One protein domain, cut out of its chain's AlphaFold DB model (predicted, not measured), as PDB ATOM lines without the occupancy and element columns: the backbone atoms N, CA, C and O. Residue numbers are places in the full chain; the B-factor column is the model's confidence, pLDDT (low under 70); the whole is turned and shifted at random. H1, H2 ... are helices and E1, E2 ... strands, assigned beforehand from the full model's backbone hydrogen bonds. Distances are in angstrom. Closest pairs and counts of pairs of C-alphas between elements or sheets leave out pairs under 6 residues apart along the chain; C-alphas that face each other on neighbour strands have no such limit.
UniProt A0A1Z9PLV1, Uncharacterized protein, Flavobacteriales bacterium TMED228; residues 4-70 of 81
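Overview. This is residues 4 to 70 of the 81 residues of an uncharacterized protein of Flavobacteriales bacterium TMED228 (UniProt A0A1Z9PLV1). A long, narrow strand ribbon runs the length of a rod: E4 and E5 lie side by side in its middle part, with short E1 beside E4, and the hairpin of E2 and E3 carries the ribbon on to one end. Near the other end, the single helix H1 packs over one face of the E4 and E5 pair. The printed part has 67 residues, with one named helix and five named strands in the order E1 E2 E3 E4 H1 E5; the class is mixed, helices and strands. One sheet has the order E1 - E4 - E5 and the other is E2 - E3, both antiparallel. The whole is extended, with a radius of gyration of the C-alphas of 17.5 A and spans of 58 by 17 by 16 A.

Along the chain. E1, residues 4 to 6, begins at C-alpha 4 at (47.555, -15.061, -42.028) and is 5.6 A long. E2, residues 9 to 15, is 17.5 A long, and E3, residues 18 to 24, is 18.6 A. E4, residues 26 to 33, is 23.3 A long and ends at C-alpha 33 at (33.224, -26.620, -43.546). H1, residues 43 to 51, is 12.1 A long. E5, residues 62 to 69, is 22.0 A long and ends at C-alpha 69 at (52.246, -18.316, -33.200).

Arrangement. E4, the inner strand of its sheet, is antiparallel to E5 at 162 degrees, with N 30 and O 65 2.8 A apart, within hydrogen-bond range. E1, an edge strand, is antiparallel to E4 at 132 degrees, with N 5 and O 27 2.9 A apart. E1 runs on into E2 at 12 degrees, and E3 runs on into E4 at 26 degrees. E2 and E3 form a hairpin at 152 degrees, with N 11 and O 22 2.9 A apart. E1 and E3 are only just apart, at 8.3 A; E2 and E5 are apart, as are E3 and E5. H1 is on the sheet of E1, E4 and E5 at a height over the sheet of 10.3 A. It lies over E4, along the strands at 19 degrees on the local plane, and is only just not over E5, on which 2 of its 9 C-alphas fall. The closest C-alphas of E4 and H1 are those of Leu 31 and Ala 46, 7.1 A apart. Every O i to N i+4 pair in H1 is within hydrogen-bond range. Residues 39 to 40 form a short antiparallel pairing with residues 31 to 32 of E4.

Size, cuts and confidence. The C-alphas farthest apart, those of Gly 17 and Glu 54, are 58.1 A apart. The printed part has no cut and no long link. Its mean pLDDT is 70.3, and 30 residues are under 70, among them residues 4 to 23 and 41 to 43.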
ATOM      1  N   THR A   4      46.995 -15.901 -43.091       64.38
ATOM      2  CA  THR A   4      47.555 -15.061 -42.028       64.38
ATOM      3  C   THR A   4      46.694 -13.811 -41.855       64.38
ATOM      4  O   THR A   4      46.768 -12.887 -42.664       64.38
ATOM      5  N   GLU A   5      45.881 -13.775 -40.800       68.12
ATOM      6  CA  GLU A   5      45.021 -12.628 -40.469       68.12
ATOM      7  C   GLU A   5      45.839 -11.501 -39.818       68.12
ATOM      8  O   GLU A   5      45.611 -10.315 -40.065       68.12
ATOM      9  N   GLN A   6      46.851 -11.863 -39.024       67.81
ATOM     10  CA  GLN A   6      47.668 -10.907 -38.283       67.81
ATOM     11  C   GLN A   6      49.145 -11.283 -38.358       67.81
ATOM     12  O   GLN A   6      49.508 -12.401 -38.015       67.81
ATOM     13  N   LYS A   7      49.993 -10.349 -38.801       63.38
ATOM     14  CA  LYS A   7      51.455 -10.527 -38.848       63.38
ATOM     15  C   LYS A   7      52.078 -10.227 -37.486       63.38
ATOM     16  O   LYS A   7      51.653  -9.279 -36.822       63.38
ATOM     17  N   ALA A   8      53.121 -10.972 -37.120       61.75
ATOM     18  CA  ALA A   8      53.883 -10.708 -35.904       61.75
ATOM     19  C   ALA A   8      54.446  -9.274 -35.906       61.75
ATOM     20  O   ALA A   8      55.066  -8.827 -36.876       61.75
ATOM     21  N   SER A   9      54.228  -8.534 -34.819       61.53
ATOM     22  CA  SER A   9      54.756  -7.179 -34.659       61.53
ATOM     23  C   SER A   9      55.203  -6.943 -33.225       61.53
ATOM     24  O   SER A   9      54.446  -7.160 -32.285       61.53
ATOM     25  N   ILE A  10      56.442  -6.485 -33.053       60.78
ATOM     26  CA  ILE A  10      57.012  -6.145 -31.749       60.78
ATOM     27  C   ILE A  10      57.035  -4.621 -31.648       60.78
ATOM     28  O   ILE A  10      57.722  -3.955 -32.425       60.78
ATOM     29  N   ARG A  11      56.288  -4.057 -30.698       65.44
ATOM     30  CA  ARG A  11      56.330  -2.627 -30.366       65.44
ATOM     31  C   ARG A  11      56.875  -2.444 -28.961       65.44
ATOM     32  O   ARG A  11      56.660  -3.273 -28.093       65.44
ATOM     33  N   TYR A  12      57.585  -1.349 -28.736       61.66
ATOM     34  CA  TYR A  12      58.075  -0.984 -27.413       61.66
ATOM     35  C   TYR A  12      57.312   0.248 -26.958       61.66
ATOM     36  O   TYR A  12      57.458   1.315 -27.555       61.66
ATOM     37  N   GLU A  13      56.502   0.101 -25.916       64.69
ATOM     38  CA  GLU A  13      55.758   1.209 -25.323       64.69
ATOM     39  C   GLU A  13      56.312   1.530 -23.936       64.69
ATOM     40  O   GLU A  13      56.716   0.647 -23.173       64.69
ATOM     41  N   MET A  14      56.371   2.824 -23.611       57.50
ATOM     42  CA  MET A  14      56.649   3.257 -22.246       57.50
ATOM     43  C   MET A  14      55.350   3.196 -21.457       57.50
ATOM     44  O   MET A  14      54.518   4.097 -21.545       57.50
ATOM     45  N   ILE A  15      55.192   2.136 -20.675       61.12
ATOM     46  CA  ILE A  15      54.046   1.953 -19.791       61.12
ATOM     47  C   ILE A  15      54.592   2.048 -18.369       61.12
ATOM     48  O   ILE A  15      55.492   1.305 -17.984       61.12
ATOM     49  N   ASN A  16      54.076   2.994 -17.583       55.62
ATOM     50  CA  ASN A  16      54.454   3.162 -16.175       55.62
ATOM     51  C   ASN A  16      55.947   3.499 -15.931       55.62
ATOM     52  O   ASN A  16      56.540   3.080 -14.940       55.62
ATOM     53  N   GLY A  17      56.586   4.239 -16.848       66.56
ATOM     54  CA  GLY A  17      57.994   4.651 -16.720       66.56
ATOM     55  C   GLY A  17      59.026   3.560 -17.036       66.56
ATOM     56  O   GLY A  17      60.223   3.823 -16.960       66.56
ATOM     57  N   SER A  18      58.585   2.361 -17.434       58.47
ATOM     58  CA  SER A  18      59.447   1.266 -17.894       58.47
ATOM     59  C   SER A  18      59.194   0.951 -19.371       58.47
ATOM     60  O   SER A  18      58.086   1.124 -19.878       58.47
ATOM     61  N   ARG A  19      60.241   0.517 -20.086       60.28
ATOM     62  CA  ARG A  19      60.136   0.074 -21.485       60.28
ATOM     63  C   ARG A  19      59.544  -1.334 -21.509       60.28
ATOM     64  O   ARG A  19      60.262  -2.288 -21.221       60.28
ATOM     65  N   THR A  20      58.270  -1.456 -21.870       60.94
ATOM     66  CA  THR A  20      57.588  -2.750 -21.974       60.94
ATOM     67  C   THR A  20      57.519  -3.178 -23.443       60.94
ATOM     68  O   THR A  20      57.009  -2.418 -24.273       60.94
ATOM     69  N   PRO A  21      58.024  -4.373 -23.801       63.91
ATOM     70  CA  PRO A  21      57.802  -4.945 -25.121       63.91
ATOM     71  C   PRO A  21      56.353  -5.441 -25.231       63.91
ATOM     72  O   PRO A  21      55.925  -6.327 -24.496       63.91
ATOM     73  N   VAL A  22      55.597  -4.864 -26.157       66.06
ATOM     74  CA  VAL A  22      54.271  -5.315 -26.581       66.06
ATOM     75  C   VAL A  22      54.464  -6.214 -27.799       66.06
ATOM     76  O   VAL A  22      54.770  -5.741 -28.898       66.06
ATOM     77  N   LEU A  23      54.316  -7.524 -27.599       67.19
ATOM     78  CA  LEU A  23      54.314  -8.498 -28.687       67.19
ATOM     79  C   LEU A  23      52.889  -8.662 -29.220       67.19
ATOM     80  O   LEU A  23      51.986  -9.064 -28.490       67.19
ATOM     81  N   THR A  24      52.710  -8.411 -30.511       72.00
ATOM     82  CA  THR A  24      51.547  -8.873 -31.273       72.00
ATOM     83  C   THR A  24      51.931 -10.192 -31.945       72.00
ATOM     84  O   THR A  24      52.841 -10.172 -32.780       72.00
ATOM     85  N   PRO A  25      51.325 -11.332 -31.570       68.25
ATOM     86  CA  PRO A  25      51.651 -12.623 -32.164       68.25
ATOM     87  C   PRO A  25      51.112 -12.746 -33.594       68.25
ATOM     88  O   PRO A  25      50.151 -12.075 -33.975       68.25
ATOM     89  N   GLU A  26      51.729 -13.624 -34.385       77.75
ATOM     90  CA  GLU A  26      51.184 -13.981 -35.692       77.75
ATOM     91  C   GLU A  26      49.966 -14.886 -35.500       77.75
ATOM     92  O   GLU A  26      49.994 -15.820 -34.699       77.75
ATOM     93  N   THR A  27      48.885 -14.594 -36.219       75.56
ATOM     94  CA  THR A  27      47.646 -15.369 -36.140       75.56
ATOM     95  C   THR A  27      47.299 -15.899 -37.521       75.56
ATOM     96  O   THR A  27      47.010 -15.135 -38.445       75.56
ATOM     97  N   GLU A  28      47.339 -17.220 -37.650       78.00
ATOM     98  CA  GLU A  28      46.882 -17.956 -38.820       78.00
ATOM     99  C   GLU A  28      45.477 -18.496 -38.545       78.00
ATOM    100  O   GLU A  28      45.248 -19.184 -37.548       78.00
ATOM    101  N   VAL A  29      44.529 -18.202 -39.427       79.06
ATOM    102  CA  VAL A  29      43.152 -18.688 -39.322       79.06
ATOM    103  C   VAL A  29      42.908 -19.702 -40.430       79.06
ATOM    104  O   VAL A  29      43.230 -19.473 -41.593       79.06
ATOM    105  N   THR A  30      42.345 -20.849 -40.064       78.81
ATOM    106  CA  THR A  30      41.843 -21.849 -41.009       78.81
ATOM    107  C   THR A  30      40.342 -21.974 -40.813       78.81
ATOM    108  O   THR A  30      39.873 -22.208 -39.700       78.81
ATOM    109  N   LEU A  31      39.585 -21.793 -41.888       78.69
ATOM    110  CA  LEU A  31      38.139 -21.975 -41.903       78.69
ATOM    111  C   LEU A  31      37.837 -23.258 -42.678       78.69
ATOM    112  O   LEU A  31      38.265 -23.404 -43.823       78.69
ATOM    113  N   THR A  32      37.108 -24.191 -42.073       80.00
ATOM    114  CA  THR A  32      36.761 -25.472 -42.702       80.00
ATOM    115  C   THR A  32      35.290 -25.792 -42.491       80.00
ATOM    116  O   THR A  32      34.794 -25.766 -41.366       80.00
ATOM    117  N   ASN A  33      34.592 -26.127 -43.572       76.81
ATOM    118  CA  ASN A  33      33.224 -26.620 -43.546       76.81
ATOM    119  C   ASN A  33      33.204 -28.116 -43.220       76.81
ATOM    120  O   ASN A  33      33.759 -28.927 -43.961       76.81
ATOM    121  N   MET A  34      32.532 -28.500 -42.138       74.38
ATOM    122  CA  MET A  34      32.439 -29.904 -41.731       74.38
ATOM    123  C   MET A  34      31.473 -30.741 -42.582       74.38
ATOM    124  O   MET A  34      31.610 -31.962 -42.610       74.38
ATOM    125  N   LYS A  35      30.519 -30.122 -43.288       74.62
ATOM    126  CA  LYS A  35      29.566 -30.819 -44.169       74.62
ATOM    127  C   LYS A  35      30.123 -31.075 -45.558       74.62
ATOM    128  O   LYS A  35      29.989 -32.178 -46.077       74.62
ATOM    129  N   THR A  36      30.706 -30.051 -46.172       71.94
ATOM    130  CA  THR A  36      31.200 -30.132 -47.555       71.94
ATOM    131  C   THR A  36      32.676 -30.517 -47.623       71.94
ATOM    132  O   THR A  36      33.155 -30.911 -48.683       71.94
ATOM    133  N   GLY A  37      33.404 -30.420 -46.503       70.69
ATOM    134  CA  GLY A  37      34.857 -30.584 -46.468       70.69
ATOM    135  C   GLY A  37      35.608 -29.418 -47.114       70.69
ATOM    136  O   GLY A  37      36.808 -29.519 -47.346       70.69
ATOM    137  N   GLN A  38      34.911 -28.324 -47.433       71.12
ATOM    138  CA  GLN A  38      35.487 -27.172 -48.107       71.12
ATOM    139  C   GLN A  38      36.320 -26.336 -47.136       71.12
ATOM    140  O   GLN A  38      35.848 -25.911 -46.081       71.12
ATOM    141  N   GLU A  39      37.573 -26.097 -47.499       76.50
ATOM    142  CA  GLU A  39      38.436 -25.144 -46.812       76.50
ATOM    143  C   GLU A  39      38.242 -23.755 -47.425       76.50
ATOM    144  O   GLU A  39      38.273 -23.608 -48.646       76.50
ATOM    145  N   TYR A  40      38.067 -22.738 -46.585       75.44
ATOM    146  CA  TYR A  40      37.926 -21.354 -47.030       75.44
ATOM    147  C   TYR A  40      39.227 -20.588 -46.807       75.44
ATOM    148  O   TYR A  40      39.881 -20.731 -45.771       75.44
ATOM    149  N   PHE A  41      39.581 -19.749 -47.782       68.19
ATOM    150  CA  PHE A  41      40.808 -18.951 -47.766       68.19
ATOM    151  C   PHE A  41      40.601 -17.557 -47.162       68.19
ATOM    152  O   PHE A  41      41.569 -16.833 -46.946       68.19
ATOM    153  N   SER A  42      39.349 -17.172 -46.906       69.25
ATOM    154  CA  SER A  42      38.981 -15.904 -46.286       69.25
ATOM    155  C   SER A  42      37.626 -16.011 -45.592       69.25
ATOM    156  O   SER A  42      36.755 -16.791 -45.988       69.25
ATOM    157  N   ASP A  43      37.430 -15.163 -44.586       68.88
ATOM    158  CA  ASP A  43      36.164 -14.964 -43.878       68.88
ATOM    159  C   ASP A  43      35.025 -14.666 -44.857       68.88
ATOM    160  O   ASP A  43      33.909 -15.139 -44.673       68.88
ATOM    161  N   ALA A  44      35.316 -13.916 -45.926       72.62
ATOM    162  CA  ALA A  44      34.333 -13.534 -46.931       72.62
ATOM    163  C   ALA A  44      33.807 -14.732 -47.739       72.62
ATOM    164  O   ALA A  44      32.609 -14.797 -48.008       72.62
ATOM    165  N   GLU A  45      34.668 -15.691 -48.095       70.94
ATOM    166  CA  GLU A  45      34.245 -16.904 -48.810       70.94
ATOM    167  C   GLU A  45      33.416 -17.821 -47.912       70.94
ATOM    168  O   GLU A  45      32.383 -18.329 -48.339       70.94
ATOM    169  N   ALA A  46      33.826 -17.977 -46.650       70.00
ATOM    170  CA  ALA A  46      33.072 -18.750 -45.667       70.00
ATOM    171  C   ALA A  46      31.667 -18.165 -45.457       70.00
ATOM    172  O   ALA A  46      30.675 -18.890 -45.413       70.00
ATOM    173  N   LEU A  47      31.567 -16.837 -45.366       72.62
ATOM    174  CA  LEU A  47      30.301 -16.146 -45.145       72.62
ATOM    175  C   LEU A  47      29.410 -16.172 -46.393       72.62
ATOM    176  O   LEU A  47      28.203 -16.350 -46.264       72.62
ATOM    177  N   ALA A  48      29.999 -16.059 -47.588       76.62
ATOM    178  CA  ALA A  48      29.283 -16.216 -48.849       76.62
ATOM    179  C   ALA A  48      28.712 -17.632 -49.005       76.62
ATOM    180  O   ALA A  48      27.577 -17.772 -49.452       76.62
ATOM    181  N   ASP A  49      29.451 -18.664 -48.586       72.38
ATOM    182  CA  ASP A  49      28.987 -20.052 -48.640       72.38
ATOM    183  C   ASP A  49      27.892 -20.347 -47.606       72.38
ATOM    184  O   ASP A  49      26.925 -21.025 -47.924       72.38
ATOM    185  N   VAL A  50      27.977 -19.772 -46.401       73.44
ATOM    186  CA  VAL A  50      26.904 -19.843 -45.384       73.44
ATOM    187  C   VAL A  50      25.645 -19.089 -45.820       73.44
ATOM    188  O   VAL A  50      24.525 -19.458 -45.469       73.44
ATOM    189  N   GLN A  51      25.811 -17.978 -46.538       73.12
ATOM    190  CA  GLN A  51      24.690 -17.187 -47.049       73.12
ATOM    191  C   GLN A  51      24.095 -17.759 -48.335       73.12
ATOM    192  O   GLN A  51      23.001 -17.342 -48.737       73.12
ATOM    193  N   ASN A  52      24.787 -18.698 -48.978       75.81
ATOM    194  CA  ASN A  52      24.300 -19.323 -50.183       75.81
ATOM    195  C   ASN A  52      23.163 -20.288 -49.830       75.81
ATOM    196  O   ASN A  52      23.342 -21.277 -49.137       75.81
ATOM    197  N   LYS A  53      21.954 -19.994 -50.314       65.25
ATOM    198  CA  LYS A  53      20.771 -20.834 -50.068       65.25
ATOM    199  C   LYS A  53      20.793 -22.146 -50.854       65.25
ATOM    200  O   LYS A  53      19.934 -22.991 -50.617       65.25
ATOM    201  N   GLU A  54      21.711 -22.290 -51.809       69.12
ATOM    202  CA  GLU A  54      21.908 -23.531 -52.561       69.12
ATOM    203  C   GLU A  54      22.736 -24.563 -51.782       69.12
ATOM    204  O   GLU A  54      22.642 -25.756 -52.066       69.12
ATOM    205  N   THR A  55      23.507 -24.133 -50.781       63.88
ATOM    206  CA  THR A  55      24.290 -25.009 -49.909       63.88
ATOM    207  C   THR A  55      23.624 -25.087 -48.532       63.88
ATOM    208  O   THR A  55      23.171 -24.097 -47.969       63.88
ATOM    209  N   ASP A  56      23.547 -26.283 -47.938       71.25
ATOM    210  CA  ASP A  56      23.040 -26.458 -46.559       71.25
ATOM    211  C   ASP A  56      24.093 -26.057 -45.500       71.25
ATOM    212  O   ASP A  56      24.047 -26.485 -44.343       71.25
ATOM    213  N   THR A  57      25.086 -25.261 -45.902       69.69
ATOM    214  CA  THR A  57      26.158 -24.775 -45.038       69.69
ATOM    215  C   THR A  57      25.578 -23.768 -44.050       69.69
ATOM    216  O   THR A  57      25.131 -22.690 -44.433       69.69
ATOM    217  N   LYS A  58      25.599 -24.080 -42.750       71.62
ATOM    218  CA  LYS A  58      25.272 -23.110 -41.696       71.62
ATOM    219  C   LYS A  58      26.550 -22.566 -41.070       71.62
ATOM    220  O   LYS A  58      27.594 -23.209 -41.105       71.62
ATOM    221  N   ALA A  59      26.453 -21.410 -40.413       69.62
ATOM    222  CA  ALA A  59      27.561 -20.867 -39.622       69.62
ATOM    223  C   ALA A  59      28.047 -21.856 -38.540       69.62
ATOM    224  O   ALA A  59      29.218 -21.848 -38.185       69.62
ATOM    225  N   GLU A  60      27.156 -22.724 -38.053       74.56
ATOM    226  CA  GLU A  60      27.456 -23.783 -37.080       74.56
ATOM    227  C   GLU A  60      28.267 -24.948 -37.672       74.56
ATOM    228  O   GLU A  60      28.954 -25.651 -36.937       74.56
ATOM    229  N   ASP A  61      28.215 -25.142 -38.994       75.50
ATOM    230  CA  ASP A  61      28.985 -26.171 -39.704       75.50
ATOM    231  C   ASP A  61      30.412 -25.696 -40.045       75.50
ATOM    232  O   ASP A  61      31.236 -26.485 -40.518       75.50
ATOM    233  N   ILE A  62      30.719 -24.412 -39.816       76.62
ATOM    234  CA  ILE A  62      32.040 -23.837 -40.065       76.62
ATOM    235  C   ILE A  62      32.887 -23.903 -38.803       76.62
ATOM    236  O   ILE A  62      32.632 -23.249 -37.792       76.62
ATOM    237  N   LYS A  63      33.973 -24.662 -38.902       78.00
ATOM    238  CA  LYS A  63      35.020 -24.724 -37.896       78.00
ATOM    239  C   LYS A  63      36.060 -23.650 -38.195       78.00
ATOM    240  O   LYS A  63      36.631 -23.617 -39.283       78.00
ATOM    241  N   ARG A  64      36.296 -22.768 -37.223       80.31
ATOM    242  CA  ARG A  64      37.376 -21.776 -37.259       80.31
ATOM    243  C   ARG A  64      38.501 -22.244 -36.345       80.31
ATOM    244  O   ARG A  64      38.386 -22.157 -35.125       80.31
ATOM    245  N   ASP A  65      39.583 -22.730 -36.933       78.06
ATOM    246  CA  ASP A  65      40.814 -23.038 -36.216       78.06
ATOM    247  C   ASP A  65      41.715 -21.799 -36.227       78.06
ATOM    248  O   ASP A  65      42.115 -21.310 -37.284       78.06
ATOM    249  N   VAL A  66      42.017 -21.274 -35.040       77.06
ATOM    250  CA  VAL A  66      42.896 -20.114 -34.860       77.06
ATOM    251  C   VAL A  66      44.214 -20.605 -34.284       77.06
ATOM    252  O   VAL A  66      44.276 -21.072 -33.145       77.06
ATOM    253  N   LYS A  67      45.277 -20.505 -35.074       75.38
ATOM    254  CA  LYS A  67      46.633 -20.852 -34.668       75.38
ATOM    255  C   LYS A  67      47.401 -19.571 -34.389       75.38
ATOM    256  O   LYS A  67      47.697 -18.793 -35.289       75.38
ATOM    257  N   ILE A  68      47.711 -19.365 -33.116       74.25
ATOM    258  CA  ILE A  68      48.472 -18.208 -32.651       74.25
ATOM    259  C   ILE A  68      49.920 -18.656 -32.485       74.25
ATOM    260  O   ILE A  68      50.224 -19.507 -31.647       74.25
ATOM    261  N   ILE A  69      50.810 -18.098 -33.296       70.12
ATOM    262  CA  ILE A  69      52.246 -18.316 -33.200       70.12
ATOM    263  C   ILE A  69      52.825 -17.159 -32.392       70.12
ATOM    264  O   ILE A  69      52.984 -16.033 -32.865       70.12
ATOM    265  N   VAL A  70      53.128 -17.454 -31.132       66.50
ATOM    266  CA  VAL A  70      53.880 -16.558 -30.259       66.50
ATOM    267  C   VAL A  70      55.353 -16.921 -30.422       66.50
ATOM    268  O   VAL A  70      55.798 -17.940 -29.890       66.50
TER     269      VAL A  70